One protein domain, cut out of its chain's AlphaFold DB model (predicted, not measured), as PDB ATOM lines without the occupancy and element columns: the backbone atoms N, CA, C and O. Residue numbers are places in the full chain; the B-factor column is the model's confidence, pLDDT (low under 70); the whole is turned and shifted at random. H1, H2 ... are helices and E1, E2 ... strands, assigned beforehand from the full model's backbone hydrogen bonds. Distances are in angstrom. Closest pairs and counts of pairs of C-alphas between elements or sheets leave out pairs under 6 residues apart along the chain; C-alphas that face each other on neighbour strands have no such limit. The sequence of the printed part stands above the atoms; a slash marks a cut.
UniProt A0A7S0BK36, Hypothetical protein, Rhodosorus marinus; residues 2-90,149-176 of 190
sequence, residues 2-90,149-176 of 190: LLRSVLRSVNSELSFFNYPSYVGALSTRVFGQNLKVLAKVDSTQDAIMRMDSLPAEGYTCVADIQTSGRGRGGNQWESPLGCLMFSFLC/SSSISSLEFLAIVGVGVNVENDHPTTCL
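This is residues 2 to 90 and 149 to 176 of the 190 residues of the protein "Hypothetical protein" of Rhodosorus marinus (UniProt A0A7S0BK36). One twisted sheet of five strands runs through the domain, with the short helix H2 on one face, while the other helix, H1, and the unnamed stretch of residues 2 to 18 lie beyond the edge strand E1. At the other edge the short strand E4 pairs with one end of the longest strand, E5, and a long link, residues 67 to 82, joins E2 to E3. The printed part has 117 residues, with named elements in the order H1 E1 H2 E2 E3 E4 E5, and the sheet runs E1 E2 E3 E5 E4, mixed. The class is mixed, helices and strands, though under half of the residues are in named elements. The whole is compact, with a radius of gyration of the C-alphas of 14.5 A and spans of 44 by 37 by 26 A.

In the sheet, E3, residues 83 to 90, and E5, residues 157 to 166, are antiparallel neighbours at 168 degrees, with N 84 and O 165 2.8 A apart, within hydrogen-bond range. E2, residues 60 to 66, is antiparallel to E3 at 151 degrees, with N 61 and O 87 at 2.8 A; the two form a hairpin. E1, residues 35 to 41, is parallel to E2 at 17 degrees, with N 38 and O 62 at 3.0 A. E4, residues 149 to 151, forms a hairpin with E5, antiparallel at 177 degrees, with N 150 and O 158 at 2.9 A. The pairing of E5 is staggered: its residues 157 to 159 pair with E4 and 159 to 166 with E3. From edge to edge the strands' lines turn by 57 degrees and the way across turns by 70 degrees. H2, residues 44 to 49, is on the sheet; its closest C-alphas to E3 are those of Thr 44 and Ser 87, 5.4 A apart, and to E5 those of Gln 45 and Gly 162, 6.1 A apart. E1, H2 and E2 make a strand-helix-strand unit, two parallel neighbour strands with a helix between them, and its crossover is right-handed. H1, residues 19 to 25, is not on the sheet and is apart from H2. In both helices every O i to N i+4 pair is within hydrogen-bond range.

E5 is 29.0 A from first to last C-alpha and ends at C-alpha 166, (49.734, 4.031, -7.057). E3 is 22.4 A long, E2 15.0 A, E1 14.7 A and E4 6.9 A. H1 is 10.0 A long and begins at C-alpha 19, (62.238, 17.918, -4.742); H2 is 8.8 A long.

The two C-alphas farthest apart are those of Ser 154 and Asp 170, 45.1 A. Residues 91 to 148 are not printed, and C-alphas 90 and 149 are 9.3 A apart across this cut. Of the links that are printed whole, E2 to E3 is long, with 16 residues. Mean pLDDT of the printed part is 89.0, and residues 2 to 14 are under 70.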
ATOM      1  N   LEU A   2      65.093  32.504 -15.941       38.91
ATOM      2  CA  LEU A   2      63.811  32.542 -15.218       38.91
ATOM      3  C   LEU A   2      64.039  31.947 -13.826       38.91
ATOM      4  O   LEU A   2      64.425  30.784 -13.718       38.91
ATOM      5  N   LEU A   3      63.854  32.755 -12.779       41.69
ATOM      6  CA  LEU A   3      63.864  32.278 -11.397       41.69
ATOM      7  C   LEU A   3      62.767  31.212 -11.253       41.69
ATOM      8  O   LEU A   3      61.590  31.508 -11.439       41.69
ATOM      9  N   ARG A   4      63.148  29.974 -10.923       53.69
ATOM     10  CA  ARG A   4      62.198  28.939 -10.499       53.69
ATOM     11  C   ARG A   4      61.672  29.351  -9.122       53.69
ATOM     12  O   ARG A   4      62.383  29.198  -8.131       53.69
ATOM     13  N   SER A   5      60.476  29.930  -9.040       50.72
ATOM     14  CA  SER A   5      59.872  30.261  -7.746       50.72
ATOM     15  C   SER A   5      59.255  29.005  -7.138       50.72
ATOM     16  O   SER A   5      58.229  28.514  -7.604       50.72
ATOM     17  N   VAL A   6      59.887  28.480  -6.092       54.34
ATOM     18  CA  VAL A   6      59.315  27.417  -5.261       54.34
ATOM     19  C   VAL A   6      58.598  28.079  -4.105       54.34
ATOM     20  O   VAL A   6      59.239  28.625  -3.208       54.34
ATOM     21  N   LEU A   7      57.273  28.018  -4.096       54.59
ATOM     22  CA  LEU A   7      56.505  28.425  -2.927       54.59
ATOM     23  C   LEU A   7      56.454  27.240  -1.960       54.59
ATOM     24  O   LEU A   7      55.578  26.380  -2.044       54.59
ATOM     25  N   ARG A   8      57.433  27.176  -1.052       51.19
ATOM     26  CA  ARG A   8      57.399  26.250   0.085       51.19
ATOM     27  C   ARG A   8      56.423  26.805   1.120       51.19
ATOM     28  O   ARG A   8      56.701  27.830   1.731       51.19
ATOM     29  N   SER A   9      55.285  26.146   1.333       46.97
ATOM     30  CA  SER A   9      54.538  26.358   2.578       46.97
ATOM     31  C   SER A   9      55.219  25.583   3.707       46.97
ATOM     32  O   SER A   9      55.674  24.463   3.490       46.97
ATOM     33  N   VAL A  10      55.238  26.180   4.897       40.22
ATOM     34  CA  VAL A  10      56.056  25.890   6.095       40.22
ATOM     35  C   VAL A  10      55.964  24.451   6.672       40.22
ATOM     36  O   VAL A  10      56.665  24.131   7.617       40.22
ATOM     37  N   ASN A  11      55.219  23.519   6.066       43.88
ATOM     38  CA  ASN A  11      55.107  22.118   6.519       43.88
ATOM     39  C   ASN A  11      56.019  21.122   5.760       43.88
ATOM     40  O   ASN A  11      55.731  19.928   5.714       43.88
ATOM     41  N   SER A  12      57.094  21.591   5.113       49.81
ATOM     42  CA  SER A  12      57.895  20.792   4.165       49.81
ATOM     43  C   SER A  12      58.815  19.727   4.776       49.81
ATOM     44  O   SER A  12      59.359  18.929   4.022       49.81
ATOM     45  N   GLU A  13      59.021  19.693   6.095       53.25
ATOM     46  CA  GLU A  13      59.941  18.723   6.728       53.25
ATOM     47  C   GLU A  13      59.402  17.283   6.768       53.25
ATOM     48  O   GLU A  13      60.156  16.350   7.017       53.25
ATOM     49  N   LEU A  14      58.114  17.087   6.470       61.53
ATOM     50  CA  LEU A  14      57.449  15.778   6.483       61.53
ATOM     51  C   LEU A  14      57.071  15.274   5.083       61.53
ATOM     52  O   LEU A  14      56.312  14.312   4.971       61.53
ATOM     53  N   SER A  15      57.535  15.939   4.019       75.31
ATOM     54  CA  SER A  15      57.158  15.545   2.663       75.31
ATOM     55  C   SER A  15      58.011  14.387   2.147       75.31
ATOM     56  O   SER A  15      59.238  14.429   2.223       75.31
ATOM     57  N   PHE A  16      57.355  13.374   1.586       84.31
ATOM     58  CA  PHE A  16      57.999  12.232   0.933       84.31
ATOM     59  C   PHE A  16      58.490  12.582  -0.486       84.31
ATOM     60  O   PHE A  16      59.357  11.914  -1.052       84.31
ATOM     61  N   PHE A  17      57.973  13.669  -1.065       88.81
ATOM     62  CA  PHE A  17      58.350  14.138  -2.390       88.81
ATOM     63  C   PHE A  17      59.807  14.629  -2.463       88.81
ATOM     64  O   PHE A  17      60.186  15.660  -1.898       88.81
ATOM     65  N   ASN A  18      60.631  13.938  -3.257       90.19
ATOM     66  CA  ASN A  18      62.029  14.305  -3.474       90.19
ATOM     67  C   ASN A  18      62.165  15.470  -4.475       90.19
ATOM     68  O   ASN A  18      62.325  15.283  -5.686       90.19
ATOM     69  N   TYR A  19      62.123  16.696  -3.948       88.00
ATOM     70  CA  TYR A  19      62.238  17.918  -4.742       88.00
ATOM     71  C   TYR A  19      63.561  18.035  -5.537       88.00
ATOM     72  O   TYR A  19      63.490  18.358  -6.726       88.00
ATOM     73  N   PRO A  20      64.756  17.759  -4.969       90.06
ATOM     74  CA  PRO A  20      66.004  17.773  -5.740       90.06
ATOM     75  C   PRO A  20      65.985  16.848  -6.964       90.06
ATOM     76  O   PRO A  20      66.313  17.297  -8.066       90.06
ATOM     77  N   SER A  21      65.540  15.596  -6.803       91.62
ATOM     78  CA  SER A  21      65.428  14.643  -7.917       91.62
ATOM     79  C   SER A  21      64.435  15.123  -8.973       91.62
ATOM     80  O   SER A  21      64.727  15.062 -10.167       91.62
ATOM     81  N   TYR A  22      63.289  15.666  -8.547       93.06
ATOM     82  CA  TYR A  22      62.298  16.238  -9.456       93.06
ATOM     83  C   TYR A  22      62.889  17.353 -10.324       93.06
ATOM     84  O   TYR A  22      62.785  17.321 -11.546       93.06
ATOM     85  N   VAL A  23      63.552  18.329  -9.702       91.19
ATOM     86  CA  VAL A  23      64.148  19.480 -10.396       91.19
ATOM     87  C   VAL A  23      65.247  19.059 -11.361       91.19
ATOM     88  O   VAL A  23      65.334  19.646 -12.443       91.19
ATOM     89  N   GLY A  24      66.069  18.082 -10.964       94.31
ATOM     90  CA  GLY A  24      67.153  17.542 -11.783       94.31
ATOM     91  C   GLY A  24      66.658  16.762 -13.003       94.31
ATOM     92  O   GLY A  24      67.307  16.796 -14.043       94.31
ATOM     93  N   ALA A  25      65.493  16.113 -12.900       95.00
ATOM     94  CA  ALA A  25      64.890  15.350 -13.991       95.00
ATOM     95  C   ALA A  25      63.930  16.172 -14.879       95.00
ATOM     96  O   ALA A  25      63.655  15.783 -16.015       95.00
ATOM     97  N   LEU A  26      63.395  17.298 -14.389       94.75
ATOM     98  CA  LEU A  26      62.367  18.065 -15.096       94.75
ATOM     99  C   LEU A  26      62.922  18.779 -16.343       94.75
ATOM    100  O   LEU A  26      63.674  19.751 -16.245       94.75
ATOM    101  N   SER A  27      62.465  18.345 -17.520       95.38
ATOM    102  CA  SER A  27      62.870  18.875 -18.835       95.38
ATOM    103  C   SER A  27      61.838  19.800 -19.500       95.38
ATOM    104  O   SER A  27      62.117  20.429 -20.523       95.38
ATOM    105  N   THR A  28      60.632  19.899 -18.938       95.44
ATOM    106  CA  THR A  28      59.540  20.732 -19.460       95.44
ATOM    107  C   THR A  28      59.854  22.223 -19.317       95.44
ATOM    108  O   THR A  28      60.620  22.629 -18.452       95.44
ATOM    109  N   ARG A  29      59.231  23.082 -20.134       94.50
ATOM    110  CA  ARG A  29      59.377  24.551 -20.014       94.50
ATOM    111  C   ARG A  29      58.214  25.249 -19.310       94.50
ATOM    112  O   ARG A  29      58.373  26.380 -18.876       94.50
ATOM    113  N   VAL A  30      57.059  24.588 -19.237       94.19
ATOM    114  CA  VAL A  30      55.799  25.164 -18.737       94.19
ATOM    115  C   VAL A  30      55.311  24.362 -17.532       94.19
ATOM    116  O   VAL A  30      55.380  24.829 -16.400       94.19
ATOM    117  N   PHE A  31      54.893  23.116 -17.759       95.81
ATOM    118  CA  PHE A  31      54.321  22.259 -16.721       95.81
ATOM    119  C   PHE A  31      55.339  21.872 -15.652       95.81
ATOM    120  O   PHE A  31      56.400  21.347 -15.983       95.81
ATOM    121  N   GLY A  32      55.005  22.088 -14.381       94.38
ATOM    122  CA  GLY A  32      55.836  21.665 -13.255       94.38
ATOM    123  C   GLY A  32      56.975  22.612 -12.876       94.38
ATOM    124  O   GLY A  32      57.629  22.405 -11.857       94.38
ATOM    125  N   GLN A  33      57.201  23.682 -13.647       94.12
ATOM    126  CA  GLN A  33      58.219  24.684 -13.310       94.12
ATOM    127  C   GLN A  33      57.831  25.496 -12.068       94.12
ATOM    128  O   GLN A  33      58.679  25.786 -11.225       94.12
ATOM    129  N   ASN A  34      56.540  25.813 -11.938       94.06
ATOM    130  CA  ASN A  34      55.960  26.392 -10.731       94.06
ATOM    131  C   ASN A  34      55.289  25.272  -9.940       94.06
ATOM    132  O   ASN A  34      54.225  24.787 -10.329       94.06
ATOM    133  N   LEU A  35      55.941  24.843  -8.863       94.69
ATOM    134  CA  LEU A  35      55.539  23.676  -8.087       94.69
ATOM    135  C   LEU A  35      55.211  24.059  -6.644       94.69
ATOM    136  O   LEU A  35      56.026  24.677  -5.955       94.69
ATOM    137  N   LYS A  36      54.051  23.604  -6.171       94.50
ATOM    138  CA  LYS A  36      53.684  23.566  -4.756       94.50
ATOM    139  C   LYS A  36      53.680  22.122  -4.274       94.50
ATOM    140  O   LYS A  36      53.020  21.276  -4.867       94.50
ATOM    141  N   VAL A  37      54.418  21.858  -3.201       94.75
ATOM    142  CA  VAL A  37      54.530  20.532  -2.580       94.75
ATOM    143  C   VAL A  37      53.888  20.591  -1.203       94.75
ATOM    144  O   VAL A  37      54.194  21.492  -0.420       94.75
ATOM    145  N   LEU A  38      52.984  19.656  -0.920       93.81
ATOM    146  CA  LEU A  38      52.235  19.585   0.331       93.81
ATOM    147  C   LEU A  38      52.341  18.182   0.928       93.81
ATOM    148  O   LEU A  38      51.941  17.216   0.296       93.81
ATOM    149  N   ALA A  39      52.785  18.052   2.178       92.62
ATOM    150  CA  ALA A  39      52.793  16.742   2.838       92.62
ATOM    151  C   ALA A  39      51.372  16.151   2.964       92.62
ATOM    152  O   ALA A  39      51.150  14.954   2.809       92.62
ATOM    153  N   LYS A  40      50.374  17.007   3.210       93.69
ATOM    154  CA  LYS A  40      48.972  16.610   3.350       93.69
ATOM    155  C   LYS A  40      48.048  17.720   2.872       93.69
ATOM    156  O   LYS A  40      48.274  18.891   3.170       93.69
ATOM    157  N   VAL A  41      47.000  17.347   2.151       96.00
ATOM    158  CA  VAL A  41      45.960  18.249   1.644       96.00
ATOM    159  C   VAL A  41      44.627  17.503   1.578       96.00
ATOM    160  O   VAL A  41      44.599  16.285   1.709       96.00
ATOM    161  N   ASP A  42      43.510  18.191   1.384       96.25
ATOM    162  CA  ASP A  42      42.239  17.540   1.056       96.25
ATOM    163  C   ASP A  42      42.246  16.999  -0.381       96.25
ATOM    164  O   ASP A  42      42.033  15.808  -0.595       96.25
ATOM    165  N   SER A  43      42.573  17.847  -1.354       97.50
ATOM    166  CA  SER A  43      42.687  17.545  -2.778       97.50
ATOM    167  C   SER A  43      43.648  18.539  -3.434       97.50
ATOM    168  O   SER A  43      43.545  19.752  -3.249       97.50
ATOM    169  N   THR A  44      44.575  18.041  -4.248       98.06
ATOM    170  CA  THR A  44      45.514  18.864  -5.026       98.06
ATOM    171  C   THR A  44      44.796  19.758  -6.036       98.06
ATOM    172  O   THR A  44      45.259  20.868  -6.289       98.06
ATOM    173  N   GLN A  45      43.642  19.339  -6.568       97.69
ATOM    174  CA  GLN A  45      42.826  20.199  -7.433       97.69
ATOM    175  C   GLN A  45      42.222  21.356  -6.640       97.69
ATOM    176  O   GLN A  45      42.260  22.499  -7.087       97.69
ATOM    177  N   ASP A  46      41.702  21.077  -5.444       96.31
ATOM    178  CA  ASP A  46      41.058  22.097  -4.613       96.31
ATOM    179  C   ASP A  46      42.088  23.097  -4.085       96.31
ATOM    180  O   ASP A  46      41.809  24.288  -3.986       96.31
ATOM    181  N   ALA A  47      43.311  22.632  -3.820       96.94
ATOM    182  CA  ALA A  47      44.432  23.494  -3.475       96.94
ATOM    183  C   ALA A  47      44.764  24.515  -4.573       96.94
ATOM    184  O   ALA A  47      45.163  25.630  -4.241       96.94
ATOM    185  N   ILE A  48      44.594  24.154  -5.851       97.19
ATOM    186  CA  ILE A  48      44.743  25.079  -6.984       97.19
ATOM    187  C   ILE A  48      43.504  25.980  -7.100       97.19
ATOM    188  O   ILE A  48      43.648  27.187  -7.261       97.19
ATOM    189  N   MET A  49      42.294  25.424  -6.976       94.75
ATOM    190  CA  MET A  49      41.042  26.191  -7.091       94.75
ATOM    191  C   MET A  49      40.863  27.253  -5.998       94.75
ATOM    192  O   MET A  49      40.194  28.250  -6.235       94.75
ATOM    193  N   ARG A  50      41.444  27.053  -4.807       94.88
ATOM    194  CA  ARG A  50      41.376  27.999  -3.678       94.88
ATOM    195  C   ARG A  50      42.435  29.103  -3.707       94.88
ATOM    196  O   ARG A  50      42.555  29.834  -2.731       94.88
ATOM    197  N   MET A  51      43.254  29.198  -4.752       93.94
ATOM    198  CA  MET A  51      44.231  30.285  -4.847       93.94
ATOM    199  C   MET A  51      43.515  31.608  -5.137       93.94
ATOM    200  O   MET A  51      42.673  31.663  -6.029       93.94
ATOM    201  N   ASP A  52      43.886  32.673  -4.419       91.50
ATOM    202  CA  ASP A  52      43.260  34.001  -4.553       91.50
ATOM    203  C   ASP A  52      43.407  34.593  -5.964       91.50
ATOM    204  O   ASP A  52      42.576  35.373  -6.425       91.50
ATOM    205  N   SER A  53      44.472  34.205  -6.665       92.44
ATOM    206  CA  SER A  53      44.745  34.577  -8.049       92.44
ATOM    207  C   SER A  53      44.973  33.335  -8.899       92.44
ATOM    208  O   SER A  53      45.665  32.411  -8.464       92.44
ATOM    209  N   LEU A  54      44.476  33.356 -10.139       90.62
ATOM    210  CA  LEU A  54      44.730  32.307 -11.123       90.62
ATOM    211  C   LEU A  54      46.244  32.169 -11.374       90.62
ATOM    212  O   LEU A  54      46.855  33.122 -11.868       90.62
ATOM    213  N   PRO A  55      46.875  31.023 -11.052       93.56
ATOM    214  CA  PRO A  55      48.296  30.859 -11.306       93.56
ATOM    215  C   PRO A  55      48.567  30.676 -12.805       93.56
ATOM    216  O   PRO A  55      47.677  30.349 -13.594       93.56
ATOM    217  N   ALA A  56      49.825  30.869 -13.200       93.81
ATOM    218  CA  ALA A  56      50.246  30.687 -14.584       93.81
ATOM    219  C   ALA A  56      50.004  29.249 -15.084       93.81
ATOM    220  O   ALA A  56      50.035  28.281 -14.317       93.81
ATOM    221  N   GLU A  57      49.819  29.112 -16.399       96.06
ATOM    222  CA  GLU A  57      49.731  27.816 -17.072       96.06
ATOM    223  C   GLU A  57      50.917  26.918 -16.693       96.06
ATOM    224  O   GLU A  57      52.069  27.353 -16.649       96.06
ATOM    225  N   GLY A  58      50.626  25.654 -16.390       96.75
ATOM    226  CA  GLY A  58      51.616  24.686 -15.938       96.75
ATOM    227  C   GLY A  58      51.930  24.715 -14.445       96.75
ATOM    228  O   GLY A  58      52.768  23.920 -14.018       96.75
ATOM    229  N   TYR A  59      51.275  25.570 -13.651       97.88
ATOM    230  CA  TYR A  59      51.347  25.483 -12.194       97.88
ATOM    231  C   TYR A  59      50.883  24.104 -11.721       97.88
ATOM    232  O   TYR A  59      49.792  23.653 -12.082       97.88
ATOM    233  N   THR A  60      51.707  23.457 -10.901       98.12
ATOM    234  CA  THR A  60      51.493  22.090 -10.428       98.12
ATOM    235  C   THR A  60      51.456  22.061  -8.904       98.12
ATOM    236  O   THR A  60      52.313  22.635  -8.235       98.12
ATOM    237  N   CYS A  61      50.483  21.349  -8.347       97.69
ATOM    238  CA  CYS A  61      50.421  21.006  -6.934       97.69
ATOM    239  C   CYS A  61      50.626  19.500  -6.782       97.69
ATOM    240  O   CYS A  61      49.867  18.731  -7.362       97.69
ATOM    241  N   VAL A  62      51.607  19.080  -5.989       97.25
ATOM    242  CA  VAL A  62      51.835  17.680  -5.605       97.25
ATOM    243  C   VAL A  62      51.530  17.528  -4.121       97.25
ATOM    244  O   VAL A  62      51.802  18.446  -3.341       97.25
ATOM    245  N   ALA A  63      50.972  16.385  -3.730       95.50
ATOM    246  CA  ALA A  63      50.823  16.036  -2.329       95.50
ATOM    247  C   ALA A  63      51.162  14.575  -2.033       95.50
ATOM    248  O   ALA A  63      50.891  13.706  -2.858       95.50
ATOM    249  N   ASP A  64      51.697  14.315  -0.838       93.25
ATOM    250  CA  ASP A  64      51.971  12.943  -0.386       93.25
ATOM    251  C   ASP A  64      50.693  12.246   0.106       93.25
ATOM    252  O   ASP A  64      50.519  11.046  -0.085       93.25
ATOM    253  N   ILE A  65      49.769  13.001   0.717       93.31
ATOM    254  CA  ILE A  65      48.482  12.493   1.211       93.31
ATOM    255  C   ILE A  65      47.343  13.436   0.807       93.31
ATOM    256  O   ILE A  65      47.389  14.637   1.088       93.31
ATOM    257  N   GLN A  66      46.271  12.879   0.228       96.00
ATOM    258  CA  GLN A  66      44.975  13.543   0.082       96.00
ATOM    259  C   GLN A  66      43.944  12.946   1.051       96.00
ATOM    260  O   GLN A  66      43.660  11.754   0.997       96.00
ATOM    261  N   THR A  67      43.339  13.757   1.922       95.88
ATOM    262  CA  THR A  67      42.289  13.283   2.849       95.88
ATOM    263  C   THR A  67      40.919  13.163   2.195       95.88
ATOM    264  O   THR A  67      40.045  12.466   2.703       95.88
ATOM    265  N   SER A  68      40.711  13.854   1.078       96.25
ATOM    266  CA  SER A  68      39.442  13.911   0.351       96.25
ATOM    267  C   SER A  68      39.705  13.853  -1.154       96.25
ATOM    268  O   SER A  68      39.144  14.620  -1.938       96.25
ATOM    269  N   GLY A  69      40.600  12.938  -1.552       94.62
ATOM    270  CA  GLY A  69      40.945  12.707  -2.949       94.62
ATOM    271  C   GLY A  69      39.701  12.425  -3.787       94.62
ATOM    272  O   GLY A  69      38.826  11.659  -3.389       94.62
ATOM    273  N   ARG A  70      39.604  13.060  -4.955       94.94
ATOM    274  CA  ARG A  70      38.413  12.993  -5.809       94.94
ATOM    275  C   ARG A  70      38.622  12.012  -6.963       94.94
ATOM    276  O   ARG A  70      39.695  11.957  -7.555       94.94
ATOM    277  N   GLY A  71      37.569  11.286  -7.308       93.69
ATOM    278  CA  GLY A  71      37.410  10.497  -8.526       93.69
ATOM    279  C   GLY A  71      36.194  10.966  -9.337       93.69
ATOM    280  O   GLY A  71      35.478  11.895  -8.957       93.69
ATOM    281  N   ARG A  72      35.944  10.335 -10.491       91.62
ATOM    282  CA  ARG A  72      34.774  10.658 -11.331       91.62
ATOM    283  C   ARG A  72      33.477  10.204 -10.669       91.62
ATOM    284  O   ARG A  72      33.461   9.189  -9.979       91.62
ATOM    285  N   GLY A  73      32.387  10.917 -10.955       90.50
ATOM    286  CA  GLY A  73      31.042  10.526 -10.520       90.50
ATOM    287  C   GLY A  73      30.852  10.540  -9.001       90.50
ATOM    288  O   GLY A  73      30.022   9.797  -8.501       90.50
ATOM    289  N   GLY A  74      31.645  11.333  -8.272       90.25
ATOM    290  CA  GLY A  74      31.589  11.403  -6.809       90.25
ATOM    291  C   GLY A  74      32.389  10.319  -6.082       90.25
ATOM    292  O   GLY A  74      32.438  10.344  -4.858       90.25
ATOM    293  N   ASN A  75      33.049   9.406  -6.804       92.50
ATOM    294  CA  ASN A  75      33.935   8.420  -6.186       92.50
ATOM    295  C   ASN A  75      35.089   9.104  -5.442       92.50
ATOM    296  O   ASN A  75      35.572  10.155  -5.868       92.50
ATOM    297  N   GLN A  76      35.571   8.476  -4.374       93.62
ATOM    298  CA  GLN A  76      36.767   8.914  -3.662       93.62
ATOM    299  C   GLN A  76      38.010   8.240  -4.254       93.62
ATOM    300  O   GLN A  76      37.964   7.086  -4.683       93.62
ATOM    301  N   TRP A  77      39.120   8.972  -4.301       94.88
ATOM    302  CA  TRP A  77      40.436   8.405  -4.569       94.88
ATOM    303  C   TRP A  77      41.166   8.191  -3.245       94.88
ATOM    304  O   TRP A  77      41.474   9.159  -2.545       94.88
ATOM    305  N   GLU A  78      41.456   6.935  -2.920       92.94
ATOM    306  CA  GLU A  78      42.313   6.574  -1.794       92.94
ATOM    307  C   GLU A  78      43.782   6.785  -2.169       92.94
ATOM    308  O   GLU A  78      44.247   6.294  -3.195       92.94
ATOM    309  N   SER A  79      44.516   7.534  -1.347       89.38
ATOM    310  CA  SER A  79      45.939   7.823  -1.559       89.38
ATOM    311  C   SER A  79      46.751   7.541  -0.288       89.38
ATOM    312  O   SER A  79      47.098   8.488   0.428       89.38
ATOM    313  N   PRO A  80      47.001   6.264   0.052       91.56
ATOM    314  CA  PRO A  80      48.002   5.915   1.059       91.56
ATOM    315  C   PRO A  80      49.388   6.481   0.695       91.56
ATOM    316  O   PRO A  80      49.659   6.821  -0.459       91.56
ATOM    317  N   LEU A  81      50.283   6.573   1.685       91.88
ATOM    318  CA  LEU A  81      51.676   6.971   1.446       91.88
ATOM    319  C   LEU A  81      52.311   6.074   0.375       91.88
ATOM    320  O   LEU A  81      52.121   4.859   0.391       91.88
ATOM    321  N   GLY A  82      53.044   6.684  -0.559       92.25
ATOM    322  CA  GLY A  82      53.594   6.011  -1.743       92.25
ATOM    323  C   GLY A  82      52.735   6.150  -3.008       92.25
ATOM    324  O   GLY A  82      53.139   5.695  -4.081       92.25
ATOM    325  N   CYS A  83      51.566   6.793  -2.927       95.31
ATOM    326  CA  CYS A  83      50.849   7.282  -4.105       95.31
ATOM    327  C   CYS A  83      51.455   8.606  -4.602       95.31
ATOM    328  O   CYS A  83      51.743   9.507  -3.820       95.31
ATOM    329  N   LEU A  84      51.576   8.764  -5.919       95.56
ATOM    330  CA  LEU A  84      51.879  10.042  -6.557       95.56
ATOM    331  C   LEU A  84      50.566  10.769  -6.861       95.56
ATOM    332  O   LEU A  84      49.845  10.394  -7.791       95.56
ATOM    333  N   MET A  85      50.282  11.820  -6.092       97.25
ATOM    334  CA  MET A  85      49.082  12.641  -6.247       97.25
ATOM    335  C   MET A  85      49.454  14.044  -6.685       97.25
ATOM    336  O   MET A  85      50.145  14.767  -5.967       97.25
ATOM    337  N   PHE A  86      48.981  14.455  -7.857       98.12
ATOM    338  CA  PHE A  86      49.248  15.800  -8.336       98.12
ATOM    339  C   PHE A  86      48.131  16.349  -9.200       98.12
ATOM    340  O   PHE A  86      47.367  15.614  -9.819       98.12
ATOM    341  N   SER A  87      48.069  17.672  -9.259       98.69
ATOM    342  CA  SER A  87      47.210  18.395 -10.178       98.69
ATOM    343  C   SER A  87      47.988  19.483 -10.888       98.69
ATOM    344  O   SER A  87      48.884  20.079 -10.294       98.69
ATOM    345  N   PHE A  88      47.648  19.764 -12.141       98.38
ATOM    346  CA  PHE A  88      48.249  20.865 -12.886       98.38
ATOM    347  C   PHE A  88      47.212  21.675 -13.657       98.38
ATOM    348  O   PHE A  88      46.177  21.157 -14.080       98.38
ATOM    349  N   LEU A  89      47.516  22.957 -13.839       97.94
ATOM    350  CA  LEU A  89      46.683  23.916 -14.552       97.94
ATOM    351  C   LEU A  89      47.074  23.981 -16.035       97.94
ATOM    352  O   LEU A  89      48.252  24.102 -16.368       97.94
ATOM    353  N   CYS A  90      46.091  23.922 -16.929       96.81
ATOM    354  CA  CYS A  90      46.256  23.968 -18.381       96.81
ATOM    355  C   CYS A  90      45.217  24.908 -19.008       96.81
ATOM    356  O   CYS A  90      44.057  24.912 -18.594       96.81
ATOM    357  N   SER A 149      37.062  21.472 -15.561       95.19
ATOM    358  CA  SER A 149      37.214  22.603 -16.468       95.19
ATOM    359  C   SER A 149      36.152  23.662 -16.249       95.19
ATOM    360  O   SER A 149      34.985  23.327 -16.049       95.19
ATOM    361  N   SER A 150      36.544  24.923 -16.367       94.19
ATOM    362  CA  SER A 150      35.659  26.083 -16.344       94.19
ATOM    363  C   SER A 150      35.895  26.935 -17.588       94.19
ATOM    364  O   SER A 150      37.019  27.063 -18.070       94.19
ATOM    365  N   SER A 151      34.826  27.497 -18.150       94.00
ATOM    366  CA  SER A 151      34.949  28.470 -19.237       94.00
ATOM    367  C   SER A 151      35.481  29.785 -18.667       94.00
ATOM    368  O   SER A 151      34.985  30.266 -17.650       94.00
ATOM    369  N   ILE A 152      36.507  30.337 -19.311       92.12
ATOM    370  CA  ILE A 152      37.021  31.691 -19.055       92.12
ATOM    371  C   ILE A 152      36.398  32.657 -20.070       92.12
ATOM    372  O   ILE A 152      36.047  33.785 -19.741       92.12
ATOM    373  N   SER A 153      36.246  32.196 -21.313       91.94
ATOM    374  CA  SER A 153      35.566  32.901 -22.396       91.94
ATOM    375  C   SER A 153      34.868  31.900 -23.324       91.94
ATOM    376  O   SER A 153      34.939  30.686 -23.121       91.94
ATOM    377  N   SER A 154      34.222  32.390 -24.385       89.38
ATOM    378  CA  SER A 154      33.593  31.536 -25.403       89.38
ATOM    379  C   SER A 154      34.573  30.595 -26.120       89.38
ATOM    380  O   SER A 154      34.149  29.571 -26.653       89.38
ATOM    381  N   LEU A 155      35.870  30.921 -26.135       92.62
ATOM    382  CA  LEU A 155      36.903  30.159 -26.845       92.62
ATOM    383  C   LEU A 155      37.964  29.550 -25.920       92.62
ATOM    384  O   LEU A 155      38.750  28.713 -26.368       92.62
ATOM    385  N   GLU A 156      37.984  29.936 -24.645       94.12
ATOM    386  CA  GLU A 156      39.023  29.530 -23.704       94.12
ATOM    387  C   GLU A 156      38.446  28.873 -22.454       94.12
ATOM    388  O   GLU A 156      37.531  29.386 -21.807       94.12
ATOM    389  N   PHE A 157      39.043  27.742 -22.093       96.38
ATOM    390  CA  PHE A 157      38.726  26.991 -20.890       96.38
ATOM    391  C   PHE A 157      39.964  26.869 -20.016       96.38
ATOM    392  O   PHE A 157      41.055  26.547 -20.494       96.38
ATOM    393  N   LEU A 158      39.765  27.055 -18.720       96.50
ATOM    394  CA  LEU A 158      40.697  26.598 -17.712       96.50
ATOM    395  C   LEU A 158      40.461  25.112 -17.482       96.50
ATOM    396  O   LEU A 158      39.322  24.713 -17.257       96.50
ATOM    397  N   ALA A 159      41.511  24.300 -17.489       97.38
ATOM    398  CA  ALA A 159      41.450  22.907 -17.073       97.38
ATOM    399  C   ALA A 159      42.429  22.666 -15.925       97.38
ATOM    400  O   ALA A 159      43.627  22.913 -16.055       97.38
ATOM    401  N   ILE A 160      41.925  22.144 -14.814       97.88
ATOM    402  CA  ILE A 160      42.735  21.584 -13.740       97.88
ATOM    403  C   ILE A 160      42.671  20.069 -13.900       97.88
ATOM    404  O   ILE A 160      41.600  19.464 -13.855       97.88
ATOM    405  N   VAL A 161      43.827  19.469 -14.156       98.31
ATOM    406  CA  VAL A 161      43.972  18.035 -14.395       98.31
ATOM    407  C   VAL A 161      44.520  17.402 -13.131       98.31
ATOM    408  O   VAL A 161      45.672  17.650 -12.794       98.31
ATOM    409  N   GLY A 162      43.714  16.588 -12.456       98.31
ATOM    410  CA  GLY A 162      44.134  15.749 -11.339       98.31
ATOM    411  C   GLY A 162      44.574  14.365 -11.810       98.31
ATOM    412  O   GLY A 162      43.881  13.709 -12.590       98.31
ATOM    413  N   VAL A 163      45.718  13.909 -11.312       98.62
ATOM    414  CA  VAL A 163      46.298  12.596 -11.591       98.62
ATOM    415  C   VAL A 163      46.645  11.916 -10.272       98.62
ATOM    416  O   VAL A 163      47.307  12.496  -9.410       98.62
ATOM    417  N   GLY A 164      46.191  10.675 -10.129       97.94
ATOM    418  CA  GLY A 164      46.573   9.784  -9.044       97.94
ATOM    419  C   GLY A 164      47.220   8.529  -9.585       97.94
ATOM    420  O   GLY A 164      46.662   7.903 -10.487       97.94
ATOM    421  N   VAL A 165      48.380   8.163  -9.045       97.62
ATOM    422  CA  VAL A 165      49.111   6.948  -9.418       97.62
ATOM    423  C   VAL A 165      49.538   6.211  -8.159       97.62
ATOM    424  O   VAL A 165      50.174   6.784  -7.281       97.62
ATOM    425  N   ASN A 166      49.240   4.923  -8.095       96.12
ATOM    426  CA  ASN A 166      49.734   4.031  -7.057       96.12
ATOM    427  C   ASN A 166      51.151   3.612  -7.444       96.12
ATOM    428  O   ASN A 166      51.318   2.775  -8.331       96.12
ATOM    429  N   VAL A 167      52.179   4.231  -6.858       94.31
ATOM    430  CA  VAL A 167      53.574   4.008  -7.275       94.31
ATOM    431  C   VAL A 167      54.218   2.929  -6.420       94.31
ATOM    432  O   VAL A 167      54.630   1.898  -6.948       94.31
ATOM    433  N   GLU A 168      54.245   3.143  -5.109       93.94
ATOM    434  CA  GLU A 168      54.916   2.266  -4.144       93.94
ATOM    435  C   GLU A 168      54.148   2.095  -2.830       93.94
ATOM    436  O   GLU A 168      54.698   1.598  -1.851       93.94
ATOM    437  N   ASN A 169      52.889   2.525  -2.794       92.44
ATOM    438  CA  ASN A 169      52.040   2.311  -1.635       92.44
ATOM    439  C   ASN A 169      51.840   0.812  -1.364       92.44
ATOM    440  O   ASN A 169      51.851  -0.003  -2.288       92.44
ATOM    441  N   ASP A 170      51.584   0.483  -0.102       84.56
ATOM    442  CA  ASP A 170      51.412  -0.896   0.356       84.56
ATOM    443  C   ASP A 170      49.957  -1.379   0.180       84.56
ATOM    444  O   ASP A 170      49.595  -1.993  -0.822       84.56
ATOM    445  N   HIS A 171      49.072  -1.000   1.104       85.38
ATOM    446  CA  HIS A 171      47.649  -1.349   1.103       85.38
ATOM    447  C   HIS A 171      46.756  -0.093   1.131       85.38
ATOM    448  O   HIS A 171      47.216   0.967   1.563       85.38
ATOM    449  N   PRO A 172      45.479  -0.173   0.693       87.06
ATOM    450  CA  PRO A 172      44.758  -1.357   0.194       87.06
ATOM    451  C   PRO A 172      44.840  -1.554  -1.331       87.06
ATOM    452  O   PRO A 172      44.245  -2.491  -1.865       87.06
ATOM    453  N   THR A 173      45.550  -0.683  -2.050       88.81
ATOM    454  CA  THR A 173      45.563  -0.664  -3.519       88.81
ATOM    455  C   THR A 173      46.844  -1.229  -4.123       88.81
ATOM    456  O   THR A 173      47.935  -0.938  -3.649       88.81
ATOM    457  N   THR A 174      46.737  -1.935  -5.250       90.44
ATOM    458  CA  THR A 174      47.903  -2.344  -6.049       90.44
ATOM    459  C   THR A 174      48.668  -1.137  -6.581       90.44
ATOM    460  O   THR A 174      48.055  -0.199  -7.103       90.44
ATOM    461  N   CYS A 175      49.998  -1.199  -6.514       92.94
ATOM    462  CA  CYS A 175      50.903  -0.167  -7.003       92.94
ATOM    463  C   CYS A 175      51.781  -0.659  -8.161       92.94
ATOM    464  O   CYS A 175      51.858  -1.855  -8.435       92.94
ATOM    465  N   LEU A 176      52.424   0.267  -8.877       93.19
ATOM    466  CA  LEU A 176      53.294  -0.040 -10.013       93.19
ATOM    467  C   LEU A 176      54.531  -0.844  -9.594       93.19
ATOM    468  O   LEU A 176      54.915  -1.752 -10.327       93.19
TER     469      LEU A 176